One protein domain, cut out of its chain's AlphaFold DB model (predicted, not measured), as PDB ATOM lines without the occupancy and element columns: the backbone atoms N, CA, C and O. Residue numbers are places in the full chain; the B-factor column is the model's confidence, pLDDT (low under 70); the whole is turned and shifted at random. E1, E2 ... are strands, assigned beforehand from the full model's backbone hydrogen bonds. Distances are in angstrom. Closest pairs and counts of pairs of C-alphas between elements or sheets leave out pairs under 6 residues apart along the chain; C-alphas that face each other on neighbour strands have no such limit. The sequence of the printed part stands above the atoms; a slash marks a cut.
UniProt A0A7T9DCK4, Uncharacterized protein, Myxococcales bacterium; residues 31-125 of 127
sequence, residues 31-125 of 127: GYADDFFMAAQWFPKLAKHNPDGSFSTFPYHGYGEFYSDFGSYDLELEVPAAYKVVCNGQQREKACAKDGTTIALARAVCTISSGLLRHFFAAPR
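Overview. This is residues 31 to 125 of the 127 residues of an uncharacterized protein of Myxococcales bacterium (UniProt A0A7T9DCK4). Two small antiparallel sheets make a loose sandwich, only partly face to face, E4 and E7 of one sheet over E3 and E6 of the other, while the hairpin E1 and E2 extends the first sheet past the second. From one end a long loop, residues 40 to 70, reaches far out and folds back, making much of the length. The printed part has 95 residues, with no named helix and seven strands, E1 to E7, in sheets ordered E1 - E2 - E7 - E4 and E3 - E6 - E5. The class is all strand, though 44 residues are in named elements, under half; the whole is loose, with a radius of gyration of the C-alphas of 15.8 A, and spans 50 by 28 by 23 A.

Arrangement. E2, residues 36 to 39, is the antiparallel neighbour of E7, residues 120 to 124, with N 37 and O 122 at 2.8 A. E1, residues 31 to 33, forms a hairpin with E2, with N 31 and O 38 at 2.8 A. E4, residues 83 to 87, is antiparallel to E7, with N 86 and O 121 at 2.9 A. In the other sheet, E6, residues 101 to 110, is antiparallel to E3, residues 71 to 80, with N 75 and O 106 at 2.8 A. E5, residues 90 to 96, forms a hairpin with E6, with N 95 and O 103 at 2.9 A. The sheets form a sandwich, two sheets face to face, their strands at 24 degrees; the closest C-alphas of E4 and E6, Val 85 and Ala 104, are 7.2 A apart. E1 and E6 are apart.

Along the chain. E1 begins at C-alpha 31 (-17.807, 51.008, -0.445). E3 measures 28.4 A, E6 27.2 A and E5 18.7 A from first to last C-alpha. E7 ends at C-alpha 124 (-13.468, 65.672, 0.324).

Size, cuts and confidence. The C-alphas farthest apart, Asp 52 and Arg 125, are 50.4 A apart. The printed part has no cut; the link E2 to E3 is long. The mean pLDDT of the printed part is 72.8, and 31 residues are under 70, among them residues 105 to 125.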
ATOM      1  N   GLY A  31     -17.664  50.595   0.939       87.94
ATOM      2  CA  GLY A  31     -17.807  51.008  -0.445       87.94
ATOM      3  C   GLY A  31     -17.567  52.497  -0.646       87.94
ATOM      4  O   GLY A  31     -17.055  53.184   0.240       87.94
ATOM      5  N   TYR A  32     -17.956  52.986  -1.816       90.56
ATOM      6  CA  TYR A  32     -17.921  54.403  -2.160       90.56
ATOM      7  C   TYR A  32     -19.272  54.908  -2.688       90.56
ATOM      8  O   TYR A  32     -20.088  54.146  -3.218       90.56
ATOM      9  N   ALA A  33     -19.512  56.201  -2.522       90.62
ATOM     10  CA  ALA A  33     -20.596  56.942  -3.153       90.62
ATOM     11  C   ALA A  33     -20.027  58.291  -3.590       90.62
ATOM     12  O   ALA A  33     -19.569  59.051  -2.745       90.62
ATOM     13  N   ASP A  34     -20.003  58.550  -4.896       89.44
ATOM     14  CA  ASP A  34     -19.342  59.719  -5.486       89.44
ATOM     15  C   ASP A  34     -17.885  59.869  -5.011       89.44
ATOM     16  O   ASP A  34     -17.037  59.032  -5.324       89.44
ATOM     17  N   ASP A  35     -17.598  60.916  -4.243       87.50
ATOM     18  CA  ASP A  35     -16.294  61.233  -3.666       87.50
ATOM     19  C   ASP A  35     -16.164  60.803  -2.192       87.50
ATOM     20  O   ASP A  35     -15.153  61.060  -1.539       87.50
ATOM     21  N   PHE A  36     -17.163  60.111  -1.655       87.25
ATOM     22  CA  PHE A  36     -17.173  59.593  -0.298       87.25
ATOM     23  C   PHE A  36     -16.805  58.109  -0.260       87.25
ATOM     24  O   PHE A  36     -17.367  57.283  -0.978       87.25
ATOM     25  N   PHE A  37     -15.900  57.756   0.648       88.75
ATOM     26  CA  PHE A  37     -15.431  56.396   0.877       88.75
ATOM     27  C   PHE A  37     -15.707  55.994   2.319       88.75
ATOM     28  O   PHE A  37     -15.314  56.685   3.260       88.75
ATOM     29  N   MET A  38     -16.329  54.833   2.493       86.88
ATOM     30  CA  MET A  38     -16.526  54.201   3.789       86.88
ATOM     31  C   MET A  38     -15.907  52.813   3.759       86.88
ATOM     32  O   MET A  38     -16.206  51.997   2.889       86.88
ATOM     33  N   ALA A  39     -15.075  52.509   4.745       84.69
ATOM     34  CA  ALA A  39     -14.452  51.203   4.842       84.69
ATOM     35  C   ALA A  39     -14.541  50.681   6.276       84.69
ATOM     36  O   ALA A  39     -13.734  51.025   7.142       84.69
ATOM     37  N   ALA A  40     -15.524  49.817   6.525       78.81
ATOM     38  CA  ALA A  40     -15.563  48.966   7.703       78.81
ATOM     39  C   ALA A  40     -15.068  47.569   7.353       78.81
ATOM     40  O   ALA A  40     -15.506  46.981   6.369       78.81
ATOM     41  N   GLN A  41     -14.208  47.004   8.205       76.25
ATOM     42  CA  GLN A  41     -13.816  45.587   8.122       76.25
ATOM     43  C   GLN A  41     -13.284  45.177   6.731       76.25
ATOM     44  O   GLN A  41     -13.552  44.086   6.244       76.25
ATOM     45  N   TRP A  42     -12.536  46.082   6.096       78.38
ATOM     46  CA  TRP A  42     -12.081  45.996   4.703       78.38
ATOM     47  C   TRP A  42     -10.704  45.330   4.527       78.38
ATOM     48  O   TRP A  42     -10.237  45.162   3.402       78.38
ATOM     49  N   PHE A  43     -10.047  44.984   5.635       80.56
ATOM     50  CA  PHE A  43      -8.729  44.350   5.675       80.56
ATOM     51  C   PHE A  43      -8.855  42.820   5.793       80.56
ATOM     52  O   PHE A  43      -9.856  42.329   6.327       80.56
ATOM     53  N   PRO A  44      -7.851  42.046   5.339       79.31
ATOM     54  CA  PRO A  44      -7.851  40.597   5.451       79.31
ATOM     55  C   PRO A  44      -7.857  40.202   6.925       79.31
ATOM     56  O   PRO A  44      -6.916  40.465   7.675       79.31
ATOM     57  N   LYS A  45      -8.948  39.568   7.341       79.62
ATOM     58  CA  LYS A  45      -9.103  39.022   8.684       79.62
ATOM     59  C   LYS A  45      -8.621  37.577   8.683       79.62
ATOM     60  O   LYS A  45      -9.013  36.800   7.815       79.62
ATOM     61  N   LEU A  46      -7.781  37.219   9.649       81.44
ATOM     62  CA  LEU A  46      -7.351  35.834   9.817       81.44
ATOM     63  C   LEU A  46      -8.520  34.979  10.318       81.44
ATOM     64  O   LEU A  46      -9.327  35.430  11.132       81.44
ATOM     65  N   ALA A  47      -8.600  33.745   9.821       82.69
ATOM     66  CA  ALA A  47      -9.544  32.756  10.320       82.69
ATOM     67  C   ALA A  47      -9.236  32.428  11.786       82.69
ATOM     68  O   ALA A  47      -8.067  32.346  12.172       82.69
ATOM     69  N   LYS A  48     -10.277  32.213  12.599       84.06
ATOM     70  CA  LYS A  48     -10.088  31.831  14.001       84.06
ATOM     71  C   LYS A  48      -9.431  30.458  14.081       84.06
ATOM     72  O   LYS A  48      -9.929  29.512  13.469       84.06
ATOM     73  N   HIS A  49      -8.366  30.354  14.865       83.25
ATOM     74  CA  HIS A  49      -7.745  29.079  15.192       83.25
ATOM     75  C   HIS A  49      -8.505  28.406  16.341       83.25
ATOM     76  O   HIS A  49      -8.697  28.996  17.407       83.25
ATOM     77  N   ASN A  50      -8.968  27.182  16.115       84.00
ATOM     78  CA  ASN A  50      -9.730  26.410  17.085       84.00
ATOM     79  C   ASN A  50      -8.799  25.554  17.968       84.00
ATOM     80  O   ASN A  50      -7.686  25.224  17.555       84.00
ATOM     81  N   PRO A  51      -9.243  25.147  19.176       83.50
ATOM     82  CA  PRO A  51      -8.451  24.284  20.058       83.50
ATOM     83  C   PRO A  51      -8.061  22.927  19.451       83.50
ATOM     84  O   PRO A  51      -7.076  22.336  19.876       83.50
ATOM     85  N   ASP A  52      -8.818  22.439  18.465       85.12
ATOM     86  CA  ASP A  52      -8.552  21.189  17.741       85.12
ATOM     87  C   ASP A  52      -7.512  21.336  16.610       85.12
ATOM     88  O   ASP A  52      -7.233  20.374  15.899       85.12
ATOM     89  N   GLY A  53      -6.937  22.534  16.430       79.94
ATOM     90  CA  GLY A  53      -5.962  22.842  15.381       79.94
ATOM     91  C   GLY A  53      -6.579  23.220  14.029       79.94
ATOM     92  O   GLY A  53      -5.851  23.526  13.085       79.94
ATOM     93  N   SER A  54      -7.911  23.212  13.909       84.44
ATOM     94  CA  SER A  54      -8.604  23.646  12.695       84.44
ATOM     95  C   SER A  54      -8.727  25.172  12.618       84.44
ATOM     96  O   SER A  54      -8.711  25.882  13.625       84.44
ATOM     97  N   PHE A  55      -8.891  25.696  11.403       84.75
ATOM     98  CA  PHE A  55      -9.231  27.100  11.188       84.75
ATOM     99  C   PHE A  55     -10.703  27.229  10.805       84.75
ATOM    100  O   PHE A  55     -11.162  26.616   9.840       84.75
ATOM    101  N   SER A  56     -11.434  28.080  11.523       83.94
ATOM    102  CA  SER A  56     -12.813  28.432  11.185       83.94
ATOM    103  C   SER A  56     -12.821  29.333   9.953       83.94
ATOM    104  O   SER A  56     -12.653  30.549  10.058       83.94
ATOM    105  N   THR A  57     -12.996  28.729   8.779       77.50
ATOM    106  CA  THR A  57     -13.085  29.440   7.501       77.50
ATOM    107  C   THR A  57     -14.537  29.494   7.046       77.50
ATOM    108  O   THR A  57     -15.235  28.486   7.009       77.50
ATOM    109  N   PHE A  58     -15.013  30.690   6.725       73.81
ATOM    110  CA  PHE A  58     -16.333  30.902   6.144       73.81
ATOM    111  C   PHE A  58     -16.215  31.979   5.067       73.81
ATOM    112  O   PHE A  58     -15.434  32.925   5.227       73.81
ATOM    113  N   PRO A  59     -16.949  31.845   3.953       71.12
ATOM    114  CA  PRO A  59     -16.946  32.863   2.921       71.12
ATOM    115  C   PRO A  59     -17.493  34.183   3.474       71.12
ATOM    116  O   PRO A  59     -18.393  34.210   4.320       71.12
ATOM    117  N   TYR A  60     -16.929  35.284   2.980       69.88
ATOM    118  CA  TYR A  60     -17.377  36.626   3.323       69.88
ATOM    119  C   TYR A  60     -18.836  36.814   2.892       69.88
ATOM    120  O   TYR A  60     -19.157  36.729   1.709       69.88
ATOM    121  N   HIS A  61     -19.703  37.112   3.856       70.19
ATOM    122  CA  HIS A  61     -21.081  37.518   3.617       70.19
ATOM    123  C   HIS A  61     -21.249  38.949   4.124       70.19
ATOM    124  O   HIS A  61     -21.169  39.184   5.328       70.19
ATOM    125  N   GLY A  62     -21.494  39.908   3.226       64.50
ATOM    126  CA  GLY A  62     -21.537  41.339   3.571       64.50
ATOM    127  C   GLY A  62     -22.567  41.720   4.646       64.50
ATOM    128  O   GLY A  62     -22.372  42.700   5.363       64.50
ATOM    129  N   TYR A  63     -23.624  40.915   4.797       64.81
ATOM    130  CA  TYR A  63     -24.671  41.075   5.817       64.81
ATOM    131  C   TYR A  63     -24.483  40.184   7.056       64.81
ATOM    132  O   TYR A  63     -25.233  40.314   8.018       64.81
ATOM    133  N   GLY A  64     -23.514  39.266   7.035       63.97
ATOM    134  CA  GLY A  64     -23.256  38.337   8.132       63.97
ATOM    135  C   GLY A  64     -22.415  38.949   9.251       63.97
ATOM    136  O   GLY A  64     -21.738  39.967   9.080       63.97
ATOM    137  N   GLU A  65     -22.434  38.303  10.413       67.44
ATOM    138  CA  GLU A  65     -21.492  38.592  11.495       67.44
ATOM    139  C   GLU A  65     -20.164  37.856  11.279       67.44
ATOM    140  O   GLU A  65     -20.107  36.787  10.669       67.44
ATOM    141  N   PHE A  66     -19.074  38.442  11.779       70.94
ATOM    142  CA  PHE A  66     -17.726  37.912  11.585       70.94
ATOM    143  C   PHE A  66     -17.225  37.205  12.838       70.94
ATOM    144  O   PHE A  66     -17.109  37.820  13.895       70.94
ATOM    145  N   TYR A  67     -16.781  35.964  12.692       72.19
ATOM    146  CA  TYR A  67     -16.164  35.204  13.774       72.19
ATOM    147  C   TYR A  67     -14.630  35.257  13.708       72.19
ATOM    148  O   TYR A  67     -14.032  34.882  12.704       72.19
ATOM    149  N   SER A  68     -13.989  35.802  14.746       75.25
ATOM    150  CA  SER A  68     -12.526  35.933  14.875       75.25
ATOM    151  C   SER A  68     -12.161  36.393  16.281       75.25
ATOM    152  O   SER A  68     -13.008  36.944  16.984       75.25
ATOM    153  N   ASP A  69     -10.887  36.259  16.639       76.19
ATOM    154  CA  ASP A  69     -10.351  36.763  17.899       76.19
ATOM    155  C   ASP A  69     -10.215  38.293  17.952       76.19
ATOM    156  O   ASP A  69     -10.264  39.008  16.944       76.19
ATOM    157  N   PHE A  70     -10.058  38.767  19.184       75.94
ATOM    158  CA  PHE A  70      -9.870  40.154  19.586       75.94
ATOM    159  C   PHE A  70      -8.446  40.646  19.304       75.94
ATOM    160  O   PHE A  70      -7.501  39.862  19.329       75.94
ATOM    161  N   GLY A  71      -8.270  41.955  19.087       76.62
ATOM    162  CA  GLY A  71      -6.941  42.502  18.808       76.62
ATOM    163  C   GLY A  71      -6.837  44.020  18.923       76.62
ATOM    164  O   GLY A  71      -7.822  44.756  18.813       76.62
ATOM    165  N   SER A  72      -5.608  44.493  19.119       80.81
ATOM    166  CA  SER A  72      -5.252  45.906  18.955       80.81
ATOM    167  C   SER A  72      -4.730  46.142  17.544       80.81
ATOM    168  O   SER A  72      -4.039  45.286  16.997       80.81
ATOM    169  N   TYR A  73      -5.060  47.293  16.963       79.25
ATOM    170  CA  TYR A  73      -4.693  47.639  15.596       79.25
ATOM    171  C   TYR A  73      -4.128  49.056  15.554       79.25
ATOM    172  O   TYR A  73      -4.724  49.993  16.084       79.25
ATOM    173  N   ASP A  74      -2.997  49.205  14.882       83.12
ATOM    174  CA  ASP A  74      -2.506  50.494  14.416       83.12
ATOM    175  C   ASP A  74      -2.879  50.605  12.928       83.12
ATOM    176  O   ASP A  74      -2.716  49.650  12.163       83.12
ATOM    177  N   LEU A  75      -3.479  51.729  12.542       81.69
ATOM    178  CA  LEU A  75      -3.967  52.008  11.198       81.69
ATOM    179  C   LEU A  75      -3.224  53.220  10.639       81.69
ATOM    180  O   LEU A  75      -3.313  54.322  11.183       81.69
ATOM    181  N   GLU A  76      -2.547  53.000   9.520       84.88
ATOM    182  CA  GLU A  76      -1.940  54.036   8.694       84.88
ATOM    183  C   GLU A  76      -2.714  54.131   7.381       84.88
ATOM    184  O   GLU A  76      -2.972  53.121   6.724       84.88
ATOM    185  N   LEU A  77      -3.143  55.343   7.038       82.25
ATOM    186  CA  LEU A  77      -3.899  55.625   5.825       82.25
ATOM    187  C   LEU A  77      -3.215  56.728   5.037       82.25
ATOM    188  O   LEU A  77      -3.032  57.831   5.551       82.25
ATOM    189  N   GLU A  78      -2.937  56.451   3.772       86.25
ATOM    190  CA  GLU A  78      -2.530  57.446   2.791       86.25
ATOM    191  C   GLU A  78      -3.741  57.797   1.922       86.25
ATOM    192  O   GLU A  78      -4.340  56.933   1.277       86.25
ATOM    193  N   VAL A  79      -4.151  59.063   1.949       84.50
ATOM    194  CA  VAL A  79      -5.284  59.575   1.165       84.50
ATOM    195  C   VAL A  79      -4.908  60.900   0.505       84.50
ATOM    196  O   VAL A  79      -4.038  61.601   1.015       84.50
ATOM    197  N   PRO A  80      -5.555  61.330  -0.590       84.69
ATOM    198  CA  PRO A  80      -5.276  62.646  -1.167       84.69
ATOM    199  C   PRO A  80      -5.550  63.781  -0.164       84.69
ATOM    200  O   PRO A  80      -6.524  63.721   0.587       84.69
ATOM    201  N   ALA A  81      -4.752  64.858  -0.169       82.50
ATOM    202  CA  ALA A  81      -4.852  65.920   0.847       82.50
ATOM    203  C   ALA A  81      -6.192  66.675   0.887       82.50
ATOM    204  O   ALA A  81      -6.524  67.314   1.890       82.50
ATOM    205  N   ALA A  82      -6.988  66.588  -0.180       84.12
ATOM    206  CA  ALA A  82      -8.343  67.130  -0.218       84.12
ATOM    207  C   ALA A  82      -9.319  66.393   0.722       84.12
ATOM    208  O   ALA A  82     -10.371  66.943   1.057       84.12
ATOM    209  N   TYR A  83      -8.982  65.174   1.158       81.31
ATOM    210  CA  TYR A  83      -9.858  64.312   1.938       81.31
ATOM    211  C   TYR A  83      -9.696  64.540   3.442       81.31
ATOM    212  O   TYR A  83      -8.599  64.652   3.996       81.31
ATOM    213  N   LYS A  84     -10.829  64.585   4.137       81.94
ATOM    214  CA  LYS A  84     -10.911  64.472   5.590       81.94
ATOM    215  C   LYS A  84     -11.049  63.003   5.958       81.94
ATOM    216  O   LYS A  84     -11.882  62.304   5.394       81.94
ATOM    217  N   VAL A  85     -10.239  62.582   6.924       82.19
ATOM    218  CA  VAL A  85     -10.182  61.220   7.452       82.19
ATOM    219  C   VAL A  85     -10.860  61.202   8.814       82.19
ATOM    220  O   VAL A  85     -10.475  61.975   9.689       82.19
ATOM    221  N   VAL A  86     -11.828  60.309   9.007       81.00
ATOM    222  CA  VAL A  86     -12.411  60.006  10.321       81.00
ATOM    223  C   VAL A  86     -12.301  58.512  10.562       81.00
ATOM    224  O   VAL A  86     -12.759  57.727   9.741       81.00
ATOM    225  N   CYS A  87     -11.703  58.111  11.678       76.94
ATOM    226  CA  CYS A  87     -11.544  56.710  12.055       76.94
ATOM    227  C   CYS A  87     -11.945  56.499  13.516       76.94
ATOM    228  O   CYS A  87     -11.902  57.422  14.329       76.94
ATOM    229  N   ASN A  88     -12.336  55.273  13.853       73.19
ATOM    230  CA  ASN A  88     -12.526  54.885  15.245       73.19
ATOM    231  C   ASN A  88     -11.170  54.735  15.964       73.19
ATOM    232  O   ASN A  88     -10.210  54.240  15.379       73.19
ATOM    233  N   GLY A  89     -11.114  55.082  17.252       72.56
ATOM    234  CA  GLY A  89      -9.899  55.003  18.071       72.56
ATOM    235  C   GLY A  89      -9.335  56.374  18.446       72.56
ATOM    236  O   GLY A  89     -10.016  57.389  18.327       72.56
ATOM    237  N   GLN A  90      -8.094  56.396  18.935       74.94
ATOM    238  CA  GLN A  90      -7.383  57.634  19.253       74.94
ATOM    239  C   GLN A  90      -6.458  57.980  18.085       74.94
ATOM    240  O   GLN A  90      -5.502  57.254  17.795       74.94
ATOM    241  N   GLN A  91      -6.742  59.096  17.414       72.94
ATOM    242  CA  GLN A  91      -5.843  59.641  16.402       72.94
ATOM    243  C   GLN A  91      -4.550  60.104  17.083       72.94
ATOM    244  O   GLN A  91      -4.597  60.812  18.090       72.94
ATOM    245  N   ARG A  92      -3.405  59.664  16.556       72.56
ATOM    246  CA  ARG A  92      -2.086  59.953  17.135       72.56
ATOM    247  C   ARG A  92      -1.424  61.122  16.425       72.56
ATOM    248  O   ARG A  92      -0.952  62.039  17.083       72.56
ATOM    249  N   GLU A  93      -1.427  61.097  15.095       70.31
ATOM    250  CA  GLU A  93      -0.706  62.074  14.286       70.31
ATOM    251  C   GLU A  93      -1.348  62.223  12.902       70.31
ATOM    252  O   GLU A  93      -2.017  61.321  12.389       70.31
ATOM    253  N   LYS A  94      -1.172  63.397  12.298       69.38
ATOM    254  CA  LYS A  94      -1.545  63.674  10.914       69.38
ATOM    255  C   LYS A  94      -0.387  64.408  10.254       69.38
ATOM    256  O   LYS A  94       0.008  65.462  10.746       69.38
ATOM    257  N   ALA A  95       0.097  63.888   9.135       66.62
ATOM    258  CA  ALA A  95       1.168  64.491   8.355       66.62
ATOM    259  C   ALA A  95       0.746  64.639   6.887       66.62
ATOM    260  O   ALA A  95      -0.097  63.894   6.389       66.62
ATOM    261  N   CYS A  96       1.326  65.606   6.180       65.81
ATOM    262  CA  CYS A  96       1.187  65.721   4.729       65.81
ATOM    263  C   CYS A  96       2.485  65.255   4.073       65.81
ATOM    264  O   CYS A  96       3.565  65.711   4.457       65.81
ATOM    265  N   ALA A  97       2.384  64.369   3.085       70.12
ATOM    266  CA  ALA A  97       3.511  64.002   2.243       70.12
ATOM    267  C   ALA A  97       3.769  65.094   1.188       70.12
ATOM    268  O   ALA A  97       2.922  65.947   0.906       70.12
ATOM    269  N   LYS A  98       4.977  65.096   0.611       59.09
ATOM    270  CA  LYS A  98       5.426  66.136  -0.335       59.09
ATOM    271  C   LYS A  98       4.694  66.110  -1.684       59.09
ATOM    272  O   LYS A  98       4.751  67.095  -2.409       59.09
ATOM    273  N   ASP A  99       4.025  65.013  -2.013       76.44
ATOM    274  CA  ASP A  99       3.307  64.787  -3.273       76.44
ATOM    275  C   ASP A  99       1.829  65.225  -3.235       76.44
ATOM    276  O   ASP A  99       1.091  65.012  -4.194       76.44
ATOM    277  N   GLY A 100       1.384  65.860  -2.146       69.88
ATOM    278  CA  GLY A 100      -0.009  66.280  -1.988       69.88
ATOM    279  C   GLY A 100      -0.934  65.175  -1.474       69.88
ATOM    280  O   GLY A 100      -2.154  65.370  -1.453       69.88
ATOM    281  N   THR A 101      -0.395  64.043  -1.013       75.00
ATOM    282  CA  THR A 101      -1.131  63.093  -0.172       75.00
ATOM    283  C   THR A 101      -1.023  63.470   1.310       75.00
ATOM    284  O   THR A 101      -0.147  64.207   1.764       75.00
ATOM    285  N   THR A 102      -1.996  63.031   2.092       75.69
ATOM    286  CA  THR A 102      -2.056  63.154   3.544       75.69
ATOM    287  C   THR A 102      -1.985  61.763   4.143       75.69
ATOM    288  O   THR A 102      -2.793  60.898   3.810       75.69
ATOM    289  N   ILE A 103      -1.052  61.591   5.072       77.12
ATOM    290  CA  ILE A 103      -0.907  60.389   5.878       77.12
ATOM    291  C   ILE A 103      -1.603  60.643   7.217       77.12
ATOM    292  O   ILE A 103      -1.298  61.600   7.939       77.12
ATOM    293  N   ALA A 104      -2.571  59.798   7.550       70.62
ATOM    294  CA  ALA A 104      -3.255  59.813   8.832       70.62
ATOM    295  C   ALA A 104      -2.904  58.551   9.626       70.62
ATOM    296  O   ALA A 104      -3.115  57.435   9.149       70.62
ATOM    297  N   LEU A 105      -2.402  58.746  10.850       66.94
ATOM    298  CA  LEU A 105      -2.042  57.675  11.777       66.94
ATOM    299  C   LEU A 105      -3.035  57.625  12.939       66.94
ATOM    300  O   LEU A 105      -3.221  58.599  13.683       66.94
ATOM    301  N   ALA A 106      -3.650  56.464  13.136       64.56
ATOM    302  CA  ALA A 106      -4.588  56.230  14.223       64.56
ATOM    303  C   ALA A 106      -4.357  54.875  14.884       64.56
ATOM    304  O   ALA A 106      -4.101  53.875  14.221       64.56
ATOM    305  N   ARG A 107      -4.506  54.826  16.210       66.25
ATOM    306  CA  ARG A 107      -4.506  53.569  16.962       66.25
ATOM    307  C   ARG A 107      -5.919  53.248  17.413       66.25
ATOM    308  O   ARG A 107      -6.555  54.042  18.108       66.25
ATOM    309  N   ALA A 108      -6.385  52.055  17.074       63.16
ATOM    310  CA  ALA A 108      -7.685  51.541  17.469       63.16
ATOM    311  C   ALA A 108      -7.524  50.231  18.249       63.16
ATOM    312  O   ALA A 108      -7.047  49.224  17.729       63.16
ATOM    313  N   VAL A 109      -7.969  50.210  19.505       56.62
ATOM    314  CA  VAL A 109      -8.130  48.958  20.260       56.62
ATOM    315  C   VAL A 109      -9.544  48.451  20.001       56.62
ATOM    316  O   VAL A 109     -10.500  49.203  20.180       56.62
ATOM    317  N   CYS A 110      -9.690  47.213  19.519       55.50
ATOM    318  CA  CYS A 110     -10.992  46.674  19.136       55.50
ATOM    319  C   CYS A 110     -11.340  45.424  19.937       55.50
ATOM    320  O   CYS A 110     -10.627  44.417  19.905       55.50
ATOM    321  N   THR A 111     -12.513  45.482  20.566       48.69
ATOM    322  CA  THR A 111     -13.130  44.347  21.235       48.69
ATOM    323  C   THR A 111     -14.223  43.763  20.315       48.69
ATOM    324  O   THR A 111     -15.283  44.366  20.199       48.69
ATOM    325  N   ILE A 112     -14.005  42.634  19.616       49.31
ATOM    326  CA  ILE A 112     -15.054  41.885  18.879       49.31
ATOM    327  C   ILE A 112     -16.026  41.184  19.854       49.31
ATOM    328  O   ILE A 112     -16.139  39.965  19.885       49.31
ATOM    329  N   SER A 113     -16.709  41.942  20.709       36.22
ATOM    330  CA  SER A 113     -17.894  41.453  21.410       36.22
ATOM    331  C   SER A 113     -19.062  42.156  20.752       36.22
ATOM    332  O   SER A 113     -19.200  43.362  20.922       36.22
ATOM    333  N   SER A 114     -19.803  41.426  19.916       38.16
ATOM    334  CA  SER A 114     -21.127  41.799  19.399       38.16
ATOM    335  C   SER A 114     -21.384  43.315  19.284       38.16
ATOM    336  O   SER A 114     -21.899  43.931  20.216       38.16
ATOM    337  N   GLY A 115     -21.057  43.919  18.136       37.53
ATOM    338  CA  GLY A 115     -21.743  45.148  17.711       37.53
ATOM    339  C   GLY A 115     -20.922  46.413  17.459       37.53
ATOM    340  O   GLY A 115     -21.483  47.339  16.878       37.53
ATOM    341  N   LEU A 116     -19.626  46.501  17.789       36.38
ATOM    342  CA  LEU A 116     -18.852  47.701  17.427       36.38
ATOM    343  C   LEU A 116     -18.130  47.536  16.081       36.38
ATOM    344  O   LEU A 116     -17.035  46.978  15.983       36.38
ATOM    345  N   LEU A 117     -18.783  48.032  15.027       42.28
ATOM    346  CA  LEU A 117     -18.221  48.125  13.685       42.28
ATOM    347  C   LEU A 117     -17.069  49.140  13.636       42.28
ATOM    348  O   LEU A 117     -17.162  50.270  14.117       42.28
ATOM    349  N   ARG A 118     -15.989  48.725  12.975       56.84
ATOM    350  CA  ARG A 118     -14.861  49.577  12.581       56.84
ATOM    351  C   ARG A 118     -15.344  50.493  11.475       56.84
ATOM    352  O   ARG A 118     -15.906  49.966  10.537       56.84
ATOM    353  N   HIS A 119     -15.102  51.792  11.520       55.69
ATOM    354  CA  HIS A 119     -15.439  52.648  10.386       55.69
ATOM    355  C   HIS A 119     -14.297  53.613  10.143       55.69
ATOM    356  O   HIS A 119     -13.867  54.327  11.050       55.69
ATOM    357  N   PHE A 120     -13.819  53.619   8.907       60.72
ATOM    358  CA  PHE A 120     -13.102  54.750   8.366       60.72
ATOM    359  C   PHE A 120     -13.991  55.446   7.335       60.72
ATOM    360  O   PHE A 120     -14.629  54.777   6.520       60.72
ATOM    361  N   PHE A 121     -14.008  56.774   7.387       62.69
ATOM    362  CA  PHE A 121     -14.688  57.641   6.441       62.69
ATOM    363  C   PHE A 121     -13.683  58.608   5.823       62.69
ATOM    364  O   PHE A 121     -13.002  59.345   6.542       62.69
ATOM    365  N   ALA A 122     -13.628  58.618   4.496       63.44
ATOM    366  CA  ALA A 122     -12.930  59.620   3.708       63.44
ATOM    367  C   ALA A 122     -13.962  60.408   2.908       63.44
ATOM    368  O   ALA A 122     -14.726  59.823   2.150       63.44
ATOM    369  N   ALA A 123     -13.967  61.728   3.042       61.38
ATOM    370  CA  ALA A 123     -14.769  62.602   2.190       61.38
ATOM    371  C   ALA A 123     -13.937  63.824   1.814       61.38
ATOM    372  O   ALA A 123     -13.169  64.298   2.664       61.38
ATOM    373  N   PRO A 124     -14.078  64.394   0.611       56.38
ATOM    374  CA  PRO A 124     -13.468  65.672   0.324       56.38
ATOM    375  C   PRO A 124     -13.999  66.751   1.258       56.38
ATOM    376  O   PRO A 124     -15.107  66.712   1.802       56.38
ATOM    377  N   ARG A 125     -13.150  67.748   1.472       53.25
ATOM    378  CA  ARG A 125     -13.479  68.923   2.262       53.25
ATOM    379  C   ARG A 125     -14.591  69.707   1.555       53.25
ATOM    380  O   ARG A 125     -14.330  70.384   0.568       53.25
TER     381      ARG A 125